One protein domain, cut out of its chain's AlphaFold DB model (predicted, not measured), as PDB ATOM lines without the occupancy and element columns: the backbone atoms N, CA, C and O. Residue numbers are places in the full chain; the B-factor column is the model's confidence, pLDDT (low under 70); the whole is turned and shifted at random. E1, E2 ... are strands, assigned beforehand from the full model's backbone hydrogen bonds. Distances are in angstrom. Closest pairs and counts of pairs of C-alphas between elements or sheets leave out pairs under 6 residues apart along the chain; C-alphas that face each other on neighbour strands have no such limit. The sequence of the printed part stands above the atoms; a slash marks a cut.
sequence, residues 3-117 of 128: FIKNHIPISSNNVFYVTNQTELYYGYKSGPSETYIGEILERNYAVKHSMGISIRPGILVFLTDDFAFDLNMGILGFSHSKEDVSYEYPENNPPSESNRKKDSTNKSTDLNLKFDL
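Overview. This is residues 3 to 117 of the 128 residues of an uncharacterized protein of Bacteroidales bacterium (UniProt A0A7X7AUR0). The domain is a long, narrow, twisted ribbon, a single sheet built on one long bent hairpin, E2 and E3, that runs along nearly its whole length. At one end E1 lines the E2 side of this hairpin and E4 the E3 side; farther along that E3 side follow E5 and then E6, and the loop of residues 89 to 103 lies at the other end. The printed part has 115 residues with six named strands, E1 to E6 in chain order, and no named helix; the class is all strand. The sheet is branched and its neighbour pairs are antiparallel. The whole is extended, a rod of 74 by 23 by 22 A with a radius of gyration of the C-alphas of 23.0 A.

Arrangement. E1, residues 3 to 9, and E2, residues 16 to 37, form a hairpin at 154 degrees, with N 6 and O 20 2.9 A apart. E2 forms a second hairpin with E3, residues 40 to 62, at 170 degrees; N 27 and O 50 are 2.7 A apart, and the facing C-alphas of Pro 32 and Tyr 45 are 4.4 A apart. E1 and E3 lie on opposite sides of E2. E2 bends by 67 degrees at residue 32, and E3 by 61 degrees at residue 59. E4, residues 67 to 72, forms a hairpin with E3 at 123 degrees, with N 59 and O 71 2.7 A apart. E5, residues 76 to 88, is the antiparallel neighbour of E3 at 166 degrees, with N 55 and O 76 2.7 A apart. The pairing of E3 is staggered: E4 is beside its residues 57 to 62 and E5 beside 43 to 55, on one side of it, with E2 on the other side. E4 and E5 are apart. E6, residues 104 to 113, forms a hairpin with E5 at 163 degrees, with N 81 and O 108 2.8 A apart. E1 to E4 form a meander, each strand the antiparallel neighbour of the one before.

Along the chain. E1 begins at C-alpha 3, (234.647, 254.942, 264.959). E2 is 56.7 A long from first to last C-alpha. E3, the longest strand with 23 residues, is 59.5 A long and ends at C-alpha 62, (229.028, 240.283, 279.161). E4 is 16.5 A long, E5 38.1 A and E6 28.1 A. E6 ends at C-alpha 113, (235.217, 268.948, 277.083).

Size, cuts and confidence. The two C-alphas farthest apart, those of Ser 12 and Asn 92, are 75.1 A apart. The printed part has no cut. The link from E5 to E6 is long, with 15 residues. The mean pLDDT of the printed part is 86.1, and residues 112 to 117 are under 70.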
ATOM      1  N   PHE A   3     234.135 255.089 263.602       93.62
ATOM      2  CA  PHE A   3     234.647 254.942 264.959       93.62
ATOM      3  C   PHE A   3     235.533 253.706 265.098       93.62
ATOM      4  O   PHE A   3     235.392 252.741 264.351       93.62
ATOM      5  N   ILE A   4     236.431 253.753 266.076       93.88
ATOM      6  CA  ILE A   4     237.221 252.617 266.548       93.88
ATOM      7  C   ILE A   4     236.914 252.460 268.026       93.88
ATOM      8  O   ILE A   4     237.002 253.423 268.789       93.88
ATOM      9  N   LYS A   5     236.552 251.245 268.429       92.06
ATOM     10  CA  LYS A   5     236.264 250.917 269.819       92.06
ATOM     11  C   LYS A   5     237.296 249.933 270.337       92.06
ATOM     12  O   LYS A   5     237.483 248.865 269.769       92.06
ATOM     13  N   ASN A   6     237.965 250.321 271.413       92.56
ATOM     14  CA  ASN A   6     238.939 249.490 272.100       92.56
ATOM     15  C   ASN A   6     238.263 248.821 273.294       92.56
ATOM     16  O   ASN A   6     237.580 249.501 274.063       92.56
ATOM     17  N   HIS A   7     238.474 247.515 273.446       92.31
ATOM     18  CA  HIS A   7     237.976 246.708 274.557       92.31
ATOM     19  C   HIS A   7     239.168 246.230 275.381       92.31
ATOM     20  O   HIS A   7     240.022 245.505 274.877       92.31
ATOM     21  N   ILE A   8     239.237 246.655 276.638       93.12
ATOM     22  CA  ILE A   8     240.331 246.316 277.545       93.12
ATOM     23  C   ILE A   8     239.744 245.441 278.655       93.12
ATOM     24  O   ILE A   8     238.979 245.967 279.471       93.12
ATOM     25  N   PRO A   9     240.038 244.127 278.686       92.06
ATOM     26  CA  PRO A   9     239.532 243.252 279.734       92.06
ATOM     27  C   PRO A   9     240.124 243.676 281.078       92.06
ATOM     28  O   PRO A   9     241.335 243.839 281.215       92.06
ATOM     29  N   ILE A  10     239.261 243.856 282.073       91.12
ATOM     30  CA  ILE A  10     239.664 244.161 283.456       91.12
ATOM     31  C   ILE A  10     239.720 242.874 284.282       91.12
ATOM     32  O   ILE A  10     240.434 242.782 285.277       91.12
ATOM     33  N   SER A  11     238.949 241.868 283.874       83.88
ATOM     34  CA  SER A  11     238.761 240.619 284.595       83.88
ATOM     35  C   SER A  11     239.277 239.431 283.788       83.88
ATOM     36  O   SER A  11     239.023 239.333 282.589       83.88
ATOM     37  N   SER A  12     239.928 238.479 284.459       82.25
ATOM     38  CA  SER A  12     240.449 237.248 283.842       82.25
ATOM     39  C   SER A  12     239.366 236.342 283.248       82.25
ATOM     40  O   SER A  12     239.659 235.531 282.379       82.25
ATOM     41  N   ASN A  13     238.120 236.485 283.702       84.25
ATOM     42  CA  ASN A  13     236.965 235.747 283.196       84.25
ATOM     43  C   ASN A  13     236.291 236.416 281.984       84.25
ATOM     44  O   ASN A  13     235.226 235.958 281.594       84.25
ATOM     45  N   ASN A  14     236.863 237.488 281.415       84.31
ATOM     46  CA  ASN A  14     236.314 238.185 280.243       84.31
ATOM     47  C   ASN A  14     234.857 238.667 280.409       84.31
ATOM     48  O   ASN A  14     234.137 238.820 279.432       84.31
ATOM     49  N   VAL A  15     234.409 238.934 281.639       89.44
ATOM     50  CA  VAL A  15     233.065 239.483 281.885       89.44
ATOM     51  C   VAL A  15     233.072 241.009 281.812       89.44
ATOM     52  O   VAL A  15     232.149 241.597 281.258       89.44
ATOM     53  N   PHE A  16     234.113 241.661 282.339       93.00
ATOM     54  CA  PHE A  16     234.199 243.119 282.438       93.00
ATOM     55  C   PHE A  16     235.280 243.704 281.534       93.00
ATOM     56  O   PHE A  16     236.451 243.322 281.608       93.00
ATOM     57  N   TYR A  17     234.898 244.724 280.769       93.56
ATOM     58  CA  TYR A  17     235.798 245.491 279.918       93.56
ATOM     59  C   TYR A  17     235.661 246.988 280.188       93.56
ATOM     60  O   TYR A  17     234.550 247.517 280.216       93.56
ATOM     61  N   VAL A  18     236.789 247.697 280.294       93.25
ATOM     62  CA  VAL A  18     236.789 249.138 280.012       93.25
ATOM     63  C   VAL A  18     236.756 249.284 278.503       93.25
ATOM     64  O   VAL A  18     237.501 248.615 277.784       93.25
ATOM     65  N   THR A  19     235.909 250.179 278.018       92.25
ATOM     66  CA  THR A  19     235.866 250.527 276.607       92.25
ATOM     67  C   THR A  19     236.247 251.975 276.381       92.25
ATOM     68  O   THR A  19     236.011 252.862 277.204       92.25
ATOM     69  N   ASN A  20     236.867 252.215 275.235       91.12
ATOM     70  CA  ASN A  20     237.120 253.557 274.753       91.12
ATOM     71  C   ASN A  20     236.806 253.615 273.263       91.12
ATOM     72  O   ASN A  20     237.445 252.929 272.464       91.12
ATOM     73  N   GLN A  21     235.796 254.402 272.907       91.56
ATOM     74  CA  GLN A  21     235.377 254.604 271.530       91.56
ATOM     75  C   GLN A  21     235.880 255.955 271.033       91.56
ATOM     76  O   GLN A  21     235.444 256.997 271.513       91.56
ATOM     77  N   THR A  22     236.774 255.928 270.051       92.31
ATOM     78  CA  THR A  22     237.212 257.115 269.320       92.31
ATOM     79  C   THR A  22     236.363 257.253 268.069       92.31
ATOM     80  O   THR A  22     236.291 256.339 267.252       92.31
ATOM     81  N   GLU A  23     235.717 258.394 267.908       91.62
ATOM     82  CA  GLU A  23     234.783 258.710 266.838       91.62
ATOM     83  C   GLU A  23     235.377 259.812 265.962       91.62
ATOM     84  O   GLU A  23     235.873 260.818 266.461       91.62
ATOM     85  N   LEU A  24     235.296 259.637 264.649       92.81
ATOM     86  CA  LEU A  24     235.555 260.668 263.656       92.81
ATOM     87  C   LEU A  24     234.266 260.898 262.877       92.81
ATOM     88  O   LEU A  24     233.693 259.973 262.288       92.81
ATOM     89  N   TYR A  25     233.802 262.138 262.831       91.94
ATOM     90  CA  TYR A  25     232.629 262.484 262.049       91.94
ATOM     91  C   TYR A  25     232.932 263.583 261.046       91.94
ATOM     92  O   TYR A  25     233.719 264.496 261.284       91.94
ATOM     93  N   TYR A  26     232.241 263.481 259.919       93.25
ATOM     94  CA  TYR A  26     232.058 264.545 258.958       93.25
ATOM     95  C   TYR A  26     230.555 264.699 258.742       93.25
ATOM     96  O   TYR A  26     229.833 263.703 258.640       93.25
ATOM     97  N   GLY A  27     230.087 265.938 258.726       94.00
ATOM     98  CA  GLY A  27     228.699 266.309 258.533       94.00
ATOM     99  C   GLY A  27     228.587 267.392 257.472       94.00
ATOM    100  O   GLY A  27     229.351 268.355 257.468       94.00
ATOM    101  N   TYR A  28     227.601 267.229 256.603       94.81
ATOM    102  CA  TYR A  28     227.160 268.234 255.651       94.81
ATOM    103  C   TYR A  28     225.703 268.559 255.958       94.81
ATOM    104  O   TYR A  28     224.888 267.650 256.125       94.81
ATOM    105  N   LYS A  29     225.380 269.843 256.071       93.88
ATOM    106  CA  LYS A  29     224.009 270.331 256.198       93.88
ATOM    107  C   LYS A  29     223.823 271.469 255.216       93.88
ATOM    108  O   LYS A  29     224.651 272.371 255.169       93.88
ATOM    109  N   SER A  30     222.736 271.440 254.469       94.88
ATOM    110  CA  SER A  30     222.309 272.567 253.659       94.88
ATOM    111  C   SER A  30     220.811 272.741 253.790       94.88
ATOM    112  O   SER A  30     220.080 271.771 254.009       94.88
ATOM    113  N   GLY A  31     220.353 273.977 253.685       91.81
ATOM    114  CA  GLY A  31     218.929 274.234 253.667       91.81
ATOM    115  C   GLY A  31     218.594 275.715 253.647       91.81
ATOM    116  O   GLY A  31     219.390 276.538 254.114       91.81
ATOM    117  N   PRO A  32     217.412 276.051 253.109       91.19
ATOM    118  CA  PRO A  32     216.843 277.366 253.292       91.19
ATOM    119  C   PRO A  32     216.353 277.522 254.734       91.19
ATOM    120  O   PRO A  32     215.855 276.574 255.347       91.19
ATOM    121  N   SER A  33     216.452 278.732 255.259       87.38
ATOM    122  CA  SER A  33     215.754 279.151 256.463       87.38
ATOM    123  C   SER A  33     215.074 280.487 256.190       87.38
ATOM    124  O   SER A  33     215.538 281.313 255.404       87.38
ATOM    125  N   GLU A  34     213.918 280.669 256.812       86.25
ATOM    126  CA  GLU A  34     213.083 281.848 256.648       86.25
ATOM    127  C   GLU A  34     212.817 282.439 258.020       86.25
ATOM    128  O   GLU A  34     212.527 281.730 258.985       86.25
ATOM    129  N   THR A  35     212.961 283.750 258.137       86.31
ATOM    130  CA  THR A  35     212.689 284.467 259.378       86.31
ATOM    131  C   THR A  35     211.986 285.769 259.051       86.31
ATOM    132  O   THR A  35     212.421 286.526 258.187       86.31
ATOM    133  N   TYR A  36     210.888 286.034 259.752       81.19
ATOM    134  CA  TYR A  36     210.194 287.312 259.664       81.19
ATOM    135  C   TYR A  36     210.817 288.293 260.651       81.19
ATOM    136  O   TYR A  36     210.904 288.012 261.849       81.19
ATOM    137  N   ILE A  37     211.242 289.450 260.151       78.44
ATOM    138  CA  ILE A  37     211.690 290.578 260.971       78.44
ATOM    139  C   ILE A  37     210.658 291.691 260.779       78.44
ATOM    140  O   ILE A  37     210.717 292.459 259.820       78.44
ATOM    141  N   GLY A  38     209.660 291.736 261.666       81.75
ATOM    142  CA  GLY A  38     208.466 292.557 261.451       81.75
ATOM    143  C   GLY A  38     207.637 292.019 260.279       81.75
ATOM    144  O   GLY A  38     207.259 290.851 260.288       81.75
ATOM    145  N   GLU A  39     207.383 292.856 259.269       80.44
ATOM    146  CA  GLU A  39     206.641 292.495 258.042       80.44
ATOM    147  C   GLU A  39     207.552 292.058 256.876       80.44
ATOM    148  O   GLU A  39     207.072 291.753 255.785       80.44
ATOM    149  N   ILE A  40     208.872 292.034 257.085       80.38
ATOM    150  CA  ILE A  40     209.850 291.684 256.050       80.38
ATOM    151  C   ILE A  40     210.241 290.214 256.202       80.38
ATOM    152  O   ILE A  40     210.697 289.788 257.266       80.38
ATOM    153  N   LEU A  41     210.090 289.451 255.119       81.69
ATOM    154  CA  LEU A  41     210.597 288.085 255.008       81.69
ATOM    155  C   LEU A  41     212.091 288.120 254.660       81.69
ATOM    156  O   LEU A  41     212.464 288.547 253.570       81.69
ATOM    157  N   GLU A  42     212.945 287.658 255.573       84.25
ATOM    158  CA  GLU A  42     214.357 287.382 255.304       84.25
ATOM    159  C   GLU A  42     214.506 285.889 255.004       84.25
ATOM    160  O   GLU A  42     214.230 285.044 255.861       84.25
ATOM    161  N   ARG A  43     214.941 285.559 253.784       85.38
ATOM    162  CA  ARG A  43     215.306 284.193 253.411       85.38
ATOM    163  C   ARG A  43     216.819 284.092 253.390       85.38
ATOM    164  O   ARG A  43     217.505 284.963 252.863       85.38
ATOM    165  N   ASN A  44     217.352 283.018 253.943       89.12
ATOM    166  CA  ASN A  44     218.754 282.694 253.782       89.12
ATOM    167  C   ASN A  44     218.932 281.241 253.359       89.12
ATOM    168  O   ASN A  44     218.090 280.382 253.613       89.12
ATOM    169  N   TYR A  45     220.038 280.977 252.680       90.50
ATOM    170  CA  TYR A  45     220.470 279.632 252.351       90.50
ATOM    171  C   TYR A  45     221.818 279.391 253.008       90.50
ATOM    172  O   TYR A  45     222.787 280.104 252.734       90.50
ATOM    173  N   ALA A  46     221.864 278.407 253.900       92.88
ATOM    174  CA  ALA A  46     223.065 278.062 254.639       92.88
ATOM    175  C   ALA A  46     223.626 276.729 254.145       92.88
ATOM    176  O   ALA A  46     222.891 275.758 253.953       92.88
ATOM    177  N   VAL A  47     224.946 276.673 253.982       94.25
ATOM    178  CA  VAL A  47     225.705 275.447 253.742       94.25
ATOM    179  C   VAL A  47     226.738 275.303 254.842       94.25
ATOM    180  O   VAL A  47     227.621 276.142 254.998       94.25
ATOM    181  N   LYS A  48     226.647 274.215 255.601       94.50
ATOM    182  CA  LYS A  48     227.494 273.930 256.749       94.50
ATOM    183  C   LYS A  48     228.242 272.620 256.575       94.50
ATOM    184  O   LYS A  48     227.649 271.550 256.447       94.50
ATOM    185  N   HIS A  49     229.558 272.708 256.691       95.06
ATOM    186  CA  HIS A  49     230.454 271.575 256.846       95.06
ATOM    187  C   HIS A  49     230.878 271.480 258.306       95.06
ATOM    188  O   HIS A  49     231.186 272.484 258.943       95.06
ATOM    189  N   SER A  50     230.872 270.279 258.864       92.69
ATOM    190  CA  SER A  50     231.304 270.017 260.236       92.69
ATOM    191  C   SER A  50     232.201 268.796 260.254       92.69
ATOM    192  O   SER A  50     231.888 267.791 259.629       92.69
ATOM    193  N   MET A  51     233.300 268.868 260.982       92.44
ATOM    194  CA  MET A  51     234.172 267.733 261.243       92.44
ATOM    195  C   MET A  51     234.489 267.688 262.724       92.44
ATOM    196  O   MET A  51     234.545 268.729 263.376       92.44
ATOM    197  N   GLY A  52     234.723 266.504 263.262       91.38
ATOM    198  CA  GLY A  52     235.186 266.408 264.631       91.38
ATOM    199  C   GLY A  52     235.707 265.037 264.980       91.38
ATOM    200  O   GLY A  52     235.363 264.039 264.344       91.38
ATOM    201  N   ILE A  53     236.553 265.036 265.998       91.31
ATOM    202  CA  ILE A  53     237.100 263.851 266.632       91.31
ATOM    203  C   ILE A  53     236.661 263.848 268.088       91.31
ATOM    204  O   ILE A  53     236.720 264.873 268.770       91.31
ATOM    205  N   SER A  54     236.219 262.700 268.570       89.31
ATOM    206  CA  SER A  54     235.785 262.551 269.945       89.31
ATOM    207  C   SER A  54     236.154 261.205 270.532       89.31
ATOM    208  O   SER A  54     236.398 260.244 269.819       89.31
ATOM    209  N   ILE A  55     236.206 261.150 271.853       89.81
ATOM    210  CA  ILE A  55     236.506 259.982 272.655       89.81
ATOM    211  C   ILE A  55     235.352 259.795 273.636       89.81
ATOM    212  O   ILE A  55     234.905 260.742 274.287       89.81
ATOM    213  N   ARG A  56     234.882 258.557 273.741       88.75
ATOM    214  CA  ARG A  56     233.790 258.139 274.612       88.75
ATOM    215  C   ARG A  56     234.259 256.959 275.467       88.75
ATOM    216  O   ARG A  56     234.353 255.840 274.952       88.75
ATOM    217  N   PRO A  57     234.606 257.186 276.742       90.06
ATOM    218  CA  PRO A  57     234.900 256.103 277.669       90.06
ATOM    219  C   PRO A  57     233.613 255.380 278.089       90.06
ATOM    220  O   PRO A  57     232.537 255.979 278.155       90.06
ATOM    221  N   GLY A  58     233.734 254.095 278.400       91.00
ATOM    222  CA  GLY A  58     232.625 253.276 278.869       91.00
ATOM    223  C   GLY A  58     233.069 251.983 279.538       91.00
ATOM    224  O   GLY A  58     234.257 251.697 279.686       91.00
ATOM    225  N   ILE A  59     232.085 251.190 279.933       92.00
ATOM    226  CA  ILE A  59     232.201 249.874 280.541       92.00
ATOM    227  C   ILE A  59     231.306 248.939 279.735       92.00
ATOM    228  O   ILE A  59     230.174 249.284 279.412       92.00
ATOM    229  N   LEU A  60     231.810 247.756 279.415       93.62
ATOM    230  CA  LEU A  60     231.054 246.694 278.765       93.62
ATOM    231  C   LEU A  60     231.060 245.468 279.677       93.62
ATOM    232  O   LEU A  60     232.112 245.086 280.194       93.62
ATOM    233  N   VAL A  61     229.885 244.879 279.878       93.81
ATOM    234  CA  VAL A  61     229.671 243.710 280.731       93.81
ATOM    235  C   VAL A  61     228.998 242.615 279.918       93.81
ATOM    236  O   VAL A  61     227.881 242.813 279.447       93.81
ATOM    237  N   PHE A  62     229.644 241.462 279.771       93.25
ATOM    238  CA  PHE A  62     229.028 240.283 279.161       93.25
ATOM    239  C   PHE A  62     228.125 239.581 280.181       93.25
ATOM    240  O   PHE A  62     228.567 239.218 281.268       93.25
ATOM    241  N   LEU A  63     226.842 239.424 279.849       91.19
ATOM    242  CA  LEU A  63     225.893 238.643 280.652       91.19
ATOM    243  C   LEU A  63     225.896 237.170 280.223       91.19
ATOM    244  O   LEU A  63     225.684 236.287 281.051       91.19
ATOM    245  N   THR A  64     226.144 236.920 278.937       89.25
ATOM    246  CA  THR A  64     226.440 235.610 278.340       89.25
ATOM    247  C   THR A  64     227.573 235.781 277.331       89.25
ATOM    248  O   THR A  64     227.929 236.917 277.027       89.25
ATOM    249  N   ASP A  65     228.115 234.687 276.788       88.50
ATOM    250  CA  ASP A  65     229.221 234.734 275.813       88.50
ATOM    251  C   ASP A  65     228.907 235.618 274.587       88.50
ATOM    252  O   ASP A  65     229.791 236.295 274.064       88.50
ATOM    253  N   ASP A  66     227.628 235.703 274.210       91.50
ATOM    254  CA  ASP A  66     227.167 236.442 273.032       91.50
ATOM    255  C   ASP A  66     226.412 237.735 273.369       91.50
ATOM    256  O   ASP A  66     226.138 238.534 272.480       91.50
ATOM    257  N   PHE A  67     226.039 237.979 274.629       93.19
ATOM    258  CA  PHE A  67     225.205 239.127 274.997       93.19
ATOM    259  C   PHE A  67     225.901 240.036 275.997       93.19
ATOM    260  O   PHE A  67     226.239 239.618 277.107       93.19
ATOM    261  N   ALA A  68     226.035 241.314 275.642       92.56
ATOM    262  CA  ALA A  68     226.667 242.306 276.494       92.56
ATOM    263  C   ALA A  68     225.813 243.556 276.711       92.56
ATOM    264  O   ALA A  68     225.086 244.024 275.832       92.56
ATOM    265  N   PHE A  69     225.974 244.130 277.896       93.50
ATOM    266  CA  PHE A  69     225.464 245.428 278.302       93.50
ATOM    267  C   PHE A  69     226.589 246.468 278.274       93.50
ATOM    268  O   PHE A  69     227.654 246.257 278.851       93.50
ATOM    269  N   ASP A  70     226.349 247.598 277.617       90.31
ATOM    270  CA  ASP A  70     227.279 248.721 277.498       90.31
ATOM    271  C   ASP A  70     226.779 249.914 278.307       90.31
ATOM    272  O   ASP A  70     225.619 250.311 278.187       90.31
ATOM    273  N   LEU A  71     227.676 250.511 279.082       90.12
ATOM    274  CA  LEU A  71     227.481 251.776 279.763       90.12
ATOM    275  C   LEU A  71     228.565 252.751 279.310       90.12
ATOM    276  O   LEU A  71     229.746 252.529 279.553       90.12
ATOM    277  N   ASN A  72     228.184 253.866 278.708       87.00
ATOM    278  CA  ASN A  72     229.120 254.871 278.226       87.00
ATOM    279  C   ASN A  72     228.855 256.237 278.850       87.00
ATOM    280  O   ASN A  72     227.734 256.592 279.211       87.00
ATOM    281  N   MET A  73     229.934 256.994 279.005       81.25
ATOM    282  CA  MET A  73     229.947 258.294 279.663       81.25
ATOM    283  C   MET A  73     230.154 259.395 278.619       81.25
ATOM    284  O   MET A  73     230.435 259.111 277.451       81.25
ATOM    285  N   GLY A  74     229.973 260.652 279.031       72.81
ATOM    286  CA  GLY A  74     230.028 261.828 278.162       72.81
ATOM    287  C   GLY A  74     231.186 261.866 277.151       72.81
ATOM    288  O   GLY A  74     232.249 261.272 277.327       72.81
ATOM    289  N   ILE A  75     230.950 262.594 276.062       76.25
ATOM    290  CA  ILE A  75     231.868 262.709 274.929       76.25
ATOM    291  C   ILE A  75     232.895 263.809 275.208       76.25
ATOM    292  O   ILE A  75     232.524 264.957 275.466       76.25
ATOM    293  N   LEU A  76     234.176 263.480 275.062       84.50
ATOM    294  CA  LEU A  76     235.266 264.454 275.010       84.50
ATOM    295  C   LEU A  76     235.682 264.621 273.564       84.50
ATOM    296  O   LEU A  76     236.063 263.643 272.932       84.50
ATOM    297  N   GLY A  77     235.619 265.823 273.007       85.00
ATOM    298  CA  GLY A  77     235.940 265.972 271.597       85.00
ATOM    299  C   GLY A  77     236.252 267.379 271.153       85.00
ATOM    300  O   GLY A  77     235.965 268.364 271.827       85.00
ATOM    301  N   PHE A  78     236.837 267.444 269.972       88.19
ATOM    302  CA  PHE A  78     237.096 268.663 269.238       88.19
ATOM    303  C   PHE A  78     236.279 268.634 267.953       88.19
ATOM    304  O   PHE A  78     236.273 267.633 267.235       88.19
ATOM    305  N   SER A  79     235.617 269.740 267.643       89.38
ATOM    306  CA  SER A  79     234.873 269.898 266.403       89.38
ATOM    307  C   SER A  79     235.171 271.231 265.744       89.38
ATOM    308  O   SER A  79     235.304 272.256 266.402       89.38
ATOM    309  N   HIS A  80     235.227 271.222 264.423       90.94
ATOM    310  CA  HIS A  80     235.341 272.408 263.599       90.94
ATOM    311  C   HIS A  80     234.164 272.456 262.632       90.94
ATOM    312  O   HIS A  80     233.802 271.443 262.027       90.94
ATOM    313  N   SER A  81     233.572 273.632 262.459       93.31
ATOM    314  CA  SER A  81     232.534 273.851 261.463       93.31
ATOM    315  C   SER A  81     232.748 275.139 260.679       93.31
ATOM    316  O   SER A  81     233.206 276.153 261.202       93.31
ATOM    317  N   LYS A  82     232.405 275.076 259.395       93.25
ATOM    318  CA  LYS A  82     232.369 276.212 258.479       93.25
ATOM    319  C   LYS A  82     230.975 276.284 257.889       93.25
ATOM    320  O   LYS A  82     230.480 275.281 257.382       93.25
ATOM    321  N   GLU A  83     230.365 277.451 257.972       94.19
ATOM    322  CA  GLU A  83     229.003 277.712 257.545       94.19
ATOM    323  C   GLU A  83     228.984 278.954 256.663       94.19
ATOM    324  O   GLU A  83     229.321 280.047 257.109       94.19
ATOM    325  N   ASP A  84     228.639 278.770 255.397       92.44
ATOM    326  CA  ASP A  84     228.465 279.847 254.433       92.44
ATOM    327  C   ASP A  84     226.964 280.138 254.314       92.44
ATOM    328  O   ASP A  84     226.167 279.217 254.133       92.44
ATOM    329  N   VAL A  85     226.575 281.403 254.463       90.50
ATOM    330  CA  VAL A  85     225.178 281.854 254.472       90.50
ATOM    331  C   VAL A  85     225.004 282.947 253.433       90.50
ATOM    332  O   VAL A  85     225.715 283.953 253.492       90.50
ATOM    333  N   SER A  86     224.045 282.767 252.525       89.06
ATOM    334  CA  SER A  86     223.635 283.796 251.568       89.06
ATOM    335  C   SER A  86     222.223 284.286 251.864       89.06
ATOM    336  O   SER A  86     221.361 283.476 252.211       89.06
ATOM    337  N   TYR A  87     222.009 285.599 251.775       85.50
ATOM    338  CA  TYR A  87     220.740 286.251 252.113       85.50
ATOM    339  C   TYR A  87     220.016 286.737 250.857       85.50
ATOM    340  O   TYR A  87     220.607 287.391 249.999       85.50
ATOM    341  N   GLU A  88     218.715 286.473 250.789       83.06
ATOM    342  CA  GLU A  88     217.829 286.912 249.716       83.06
ATOM    343  C   GLU A  88     216.624 287.658 250.308       83.06
ATOM    344  O   GLU A  88     216.047 287.250 251.322       83.06
ATOM    345  N   TYR A  89     216.252 288.772 249.673       81.75
ATOM    346  CA  TYR A  89     215.183 289.664 250.125       81.75
ATOM    347  C   TYR A  89     214.126 289.840 249.026       81.75
ATOM    348  O   TYR A  89     214.495 289.944 247.855       81.75
ATOM    349  N   PRO A  90     212.829 289.919 249.373       78.69
ATOM    350  CA  PRO A  90     211.761 290.113 248.397       78.69
ATOM    351  C   PRO A  90     211.839 291.499 247.735       78.69
ATOM    352  O   PRO A  90     211.978 292.510 248.423       78.69
ATOM    353  N   GLU A  91     211.673 291.557 246.408       77.62
ATOM    354  CA  GLU A  91     211.694 292.811 245.624       77.62
ATOM    355  C   GLU A  91     210.585 293.795 246.029       77.62
ATOM    356  O   GLU A  91     210.744 295.007 245.918       77.62
ATOM    357  N   ASN A  92     209.467 293.271 246.531       77.94
ATOM    358  CA  ASN A  92     208.243 294.035 246.764       77.94
ATOM    359  C   ASN A  92     208.303 294.886 248.048       77.94
ATOM    360  O   ASN A  92     207.531 295.831 248.188       77.94
ATOM    361  N   ASN A  93     209.167 294.518 249.003       75.94
ATOM    362  CA  ASN A  93     209.336 295.210 250.285       75.94
ATOM    363  C   ASN A  93     210.732 294.928 250.887       75.94
ATOM    364  O   ASN A  93     210.838 294.240 251.909       75.94
ATOM    365  N   PRO A  94     211.824 295.373 250.234       78.19
ATOM    366  CA  PRO A  94     213.168 295.108 250.721       78.19
ATOM    367  C   PRO A  94     213.466 295.946 251.979       78.19
ATOM    368  O   PRO A  94     213.022 297.093 252.086       78.19
ATOM    369  N   PRO A  95     214.258 295.424 252.931       78.12
ATOM    370  CA  PRO A  95     214.732 296.224 254.053       78.12
ATOM    371  C   PRO A  95     215.640 297.368 253.575       78.12
ATOM    372  O   PRO A  95     216.337 297.238 252.568       78.12
ATOM    373  N   SER A  96     215.662 298.477 254.328       78.12
ATOM    374  CA  SER A  96     216.602 299.597 254.120       78.12
ATOM    375  C   SER A  96     218.037 299.085 253.970       78.12
ATOM    376  O   SER A  96     218.433 298.206 254.731       78.12
ATOM    377  N   GLU A  97     218.834 299.669 253.065       77.81
ATOM    378  CA  GLU A  97     220.249 299.313 252.824       77.81
ATOM    379  C   GLU A  97     221.075 299.194 254.113       77.81
ATOM    380  O   GLU A  97     221.885 298.284 254.255       77.81
ATOM    381  N   SER A  98     220.812 300.056 255.102       75.69
ATOM    382  CA  SER A  98     221.476 300.019 256.412       75.69
ATOM    383  C   SER A  98     221.206 298.745 257.225       75.69
ATOM    384  O   SER A  98     221.985 298.412 258.113       75.69
ATOM    385  N   ASN A  99     220.095 298.060 256.949       74.50
ATOM    386  CA  ASN A  99     219.601 296.892 257.680       74.50
ATOM    387  C   ASN A  99     219.725 295.591 256.867       74.50
ATOM    388  O   ASN A  99     219.362 294.529 257.374       74.50
ATOM    389  N   ARG A 100     220.213 295.648 255.619       77.94
ATOM    390  CA  ARG A 100     220.419 294.460 254.780       77.94
ATOM    391  C   ARG A 100     221.628 293.684 255.296       77.94
ATOM    392  O   ARG A 100     222.736 294.212 255.370       77.94
ATOM    393  N   LYS A 101     221.427 292.412 255.635       81.12
ATOM    394  CA  LYS A 101     222.534 291.501 255.933       81.12
ATOM    395  C   LYS A 101     223.197 291.097 254.625       81.12
ATOM    396  O   LYS A 101     222.538 290.874 253.612       81.12
ATOM    397  N   LYS A 102     224.520 291.013 254.663       82.06
ATOM    398  CA  LYS A 102     225.339 290.548 253.546       82.06
ATOM    399  C   LYS A 102     225.675 289.074 253.736       82.06
ATOM    400  O   LYS A 102     225.743 288.602 254.873       82.06
ATOM    401  N   ASP A 103     225.936 288.388 252.627       87.38
ATOM    402  CA  ASP A 103     226.541 287.059 252.621       87.38
ATOM    403  C   ASP A 103     227.694 286.974 253.622       87.38
ATOM    404  O   ASP A 103     228.542 287.870 253.723       87.38
ATOM    405  N   SER A 104     227.705 285.884 254.381       86.88
ATOM    406  CA  SER A 104     228.615 285.715 255.504       86.88
ATOM    407  C   SER A 104     229.187 284.308 255.542       86.88
ATOM    408  O   SER A 104     228.492 283.333 255.266       86.88
ATOM    409  N   THR A 105     230.453 284.208 255.938       87.25
ATOM    410  CA  THR A 105     231.099 282.938 256.263       87.25
ATOM    411  C   THR A 105     231.373 282.915 257.755       87.25
ATOM    412  O   THR A 105     232.209 283.666 258.258       87.25
ATOM    413  N   ASN A 106     230.712 282.003 258.453       85.44
ATOM    414  CA  ASN A 106     230.918 281.737 259.863       85.44
ATOM    415  C   ASN A 106     231.845 280.530 260.018       85.44
ATOM    416  O   ASN A 106     231.631 279.471 259.431       85.44
ATOM    417  N   LYS A 107     232.899 280.681 260.818       88.00
ATOM    418  CA  LYS A 107     233.790 279.583 261.202       88.00
ATOM    419  C   LYS A 107     233.726 279.433 262.709       88.00
ATOM    420  O   LYS A 107     233.953 280.406 263.419       88.00
ATOM    421  N   SER A 108     233.444 278.225 263.174       84.00
ATOM    422  CA  SER A 108     233.455 277.887 264.593       84.00
ATOM    423  C   SER A 108     234.410 276.735 264.837       84.00
ATOM    424  O   SER A 108     234.425 275.751 264.096       84.00
ATOM    425  N   THR A 109     235.211 276.869 265.882       82.75
ATOM    426  CA  THR A 109     236.060 275.801 266.389       82.75
ATOM    427  C   THR A 109     235.699 275.607 267.845       82.75
ATOM    428  O   THR A 109     235.931 276.486 268.670       82.75
ATOM    429  N   ASP A 110     235.129 274.451 268.138       78.88
ATOM    430  CA  ASP A 110     234.540 274.131 269.422       78.88
ATOM    431  C   ASP A 110     235.337 272.995 270.065       78.88
ATOM    432  O   ASP A 110     235.433 271.886 269.530       78.88
ATOM    433  N   LEU A 111     235.912 273.273 271.232       74.25
ATOM    434  CA  LEU A 111     236.495 272.256 272.098       74.25
ATOM    435  C   LEU A 111     235.431 271.839 273.115       74.25
ATOM    436  O   LEU A 111     235.132 272.561 274.064       74.25
ATOM    437  N   ASN A 112     234.842 270.670 272.903       66.69
ATOM    438  CA  ASN A 112     233.778 270.141 273.738       66.69
ATOM    439  C   ASN A 112     234.360 269.176 274.781       66.69
ATOM    440  O   ASN A 112     234.378 267.958 274.596       66.69
ATOM    441  N   LEU A 113     234.846 269.725 275.896       62.75
ATOM    442  CA  LEU A 113     235.217 268.948 277.083       62.75
ATOM    443  C   LEU A 113     233.974 268.694 277.939       62.75
ATOM    444  O   LEU A 113     233.809 269.272 279.012       62.75
ATOM    445  N   LYS A 114     233.064 267.845 277.454       56.84
ATOM    446  CA  LYS A 114     231.859 267.490 278.206       56.84
ATOM    447  C   LYS A 114     232.095 266.230 279.036       56.84
ATOM    448  O   LYS A 114     231.632 265.144 278.694       56.84
ATOM    449  N   PHE A 115     232.797 266.388 280.159       55.59
ATOM    450  CA  PHE A 115     232.798 265.391 281.236       55.59
ATOM    451  C   PHE A 115     231.442 265.419 281.937       55.59
ATOM    452  O   PHE A 115     231.253 266.061 282.965       55.59
ATOM    453  N   ASP A 116     230.467 264.764 281.324       56.91
ATOM    454  CA  ASP A 116     229.115 264.694 281.853       56.91
ATOM    455  C   ASP A 116     228.876 263.287 282.401       56.91
ATOM    456  O   ASP A 116     228.495 262.373 281.671       56.91
ATOM    457  N   LEU A 117     229.166 263.118 283.699       55.25
ATOM    458  CA  LEU A 117     228.913 261.881 284.448       55.25
ATOM    459  C   LEU A 117     227.412 261.555 284.527       55.25
ATOM    460  O   LEU A 117     227.061 260.419 284.824       55.25
TER     461      LEU A 117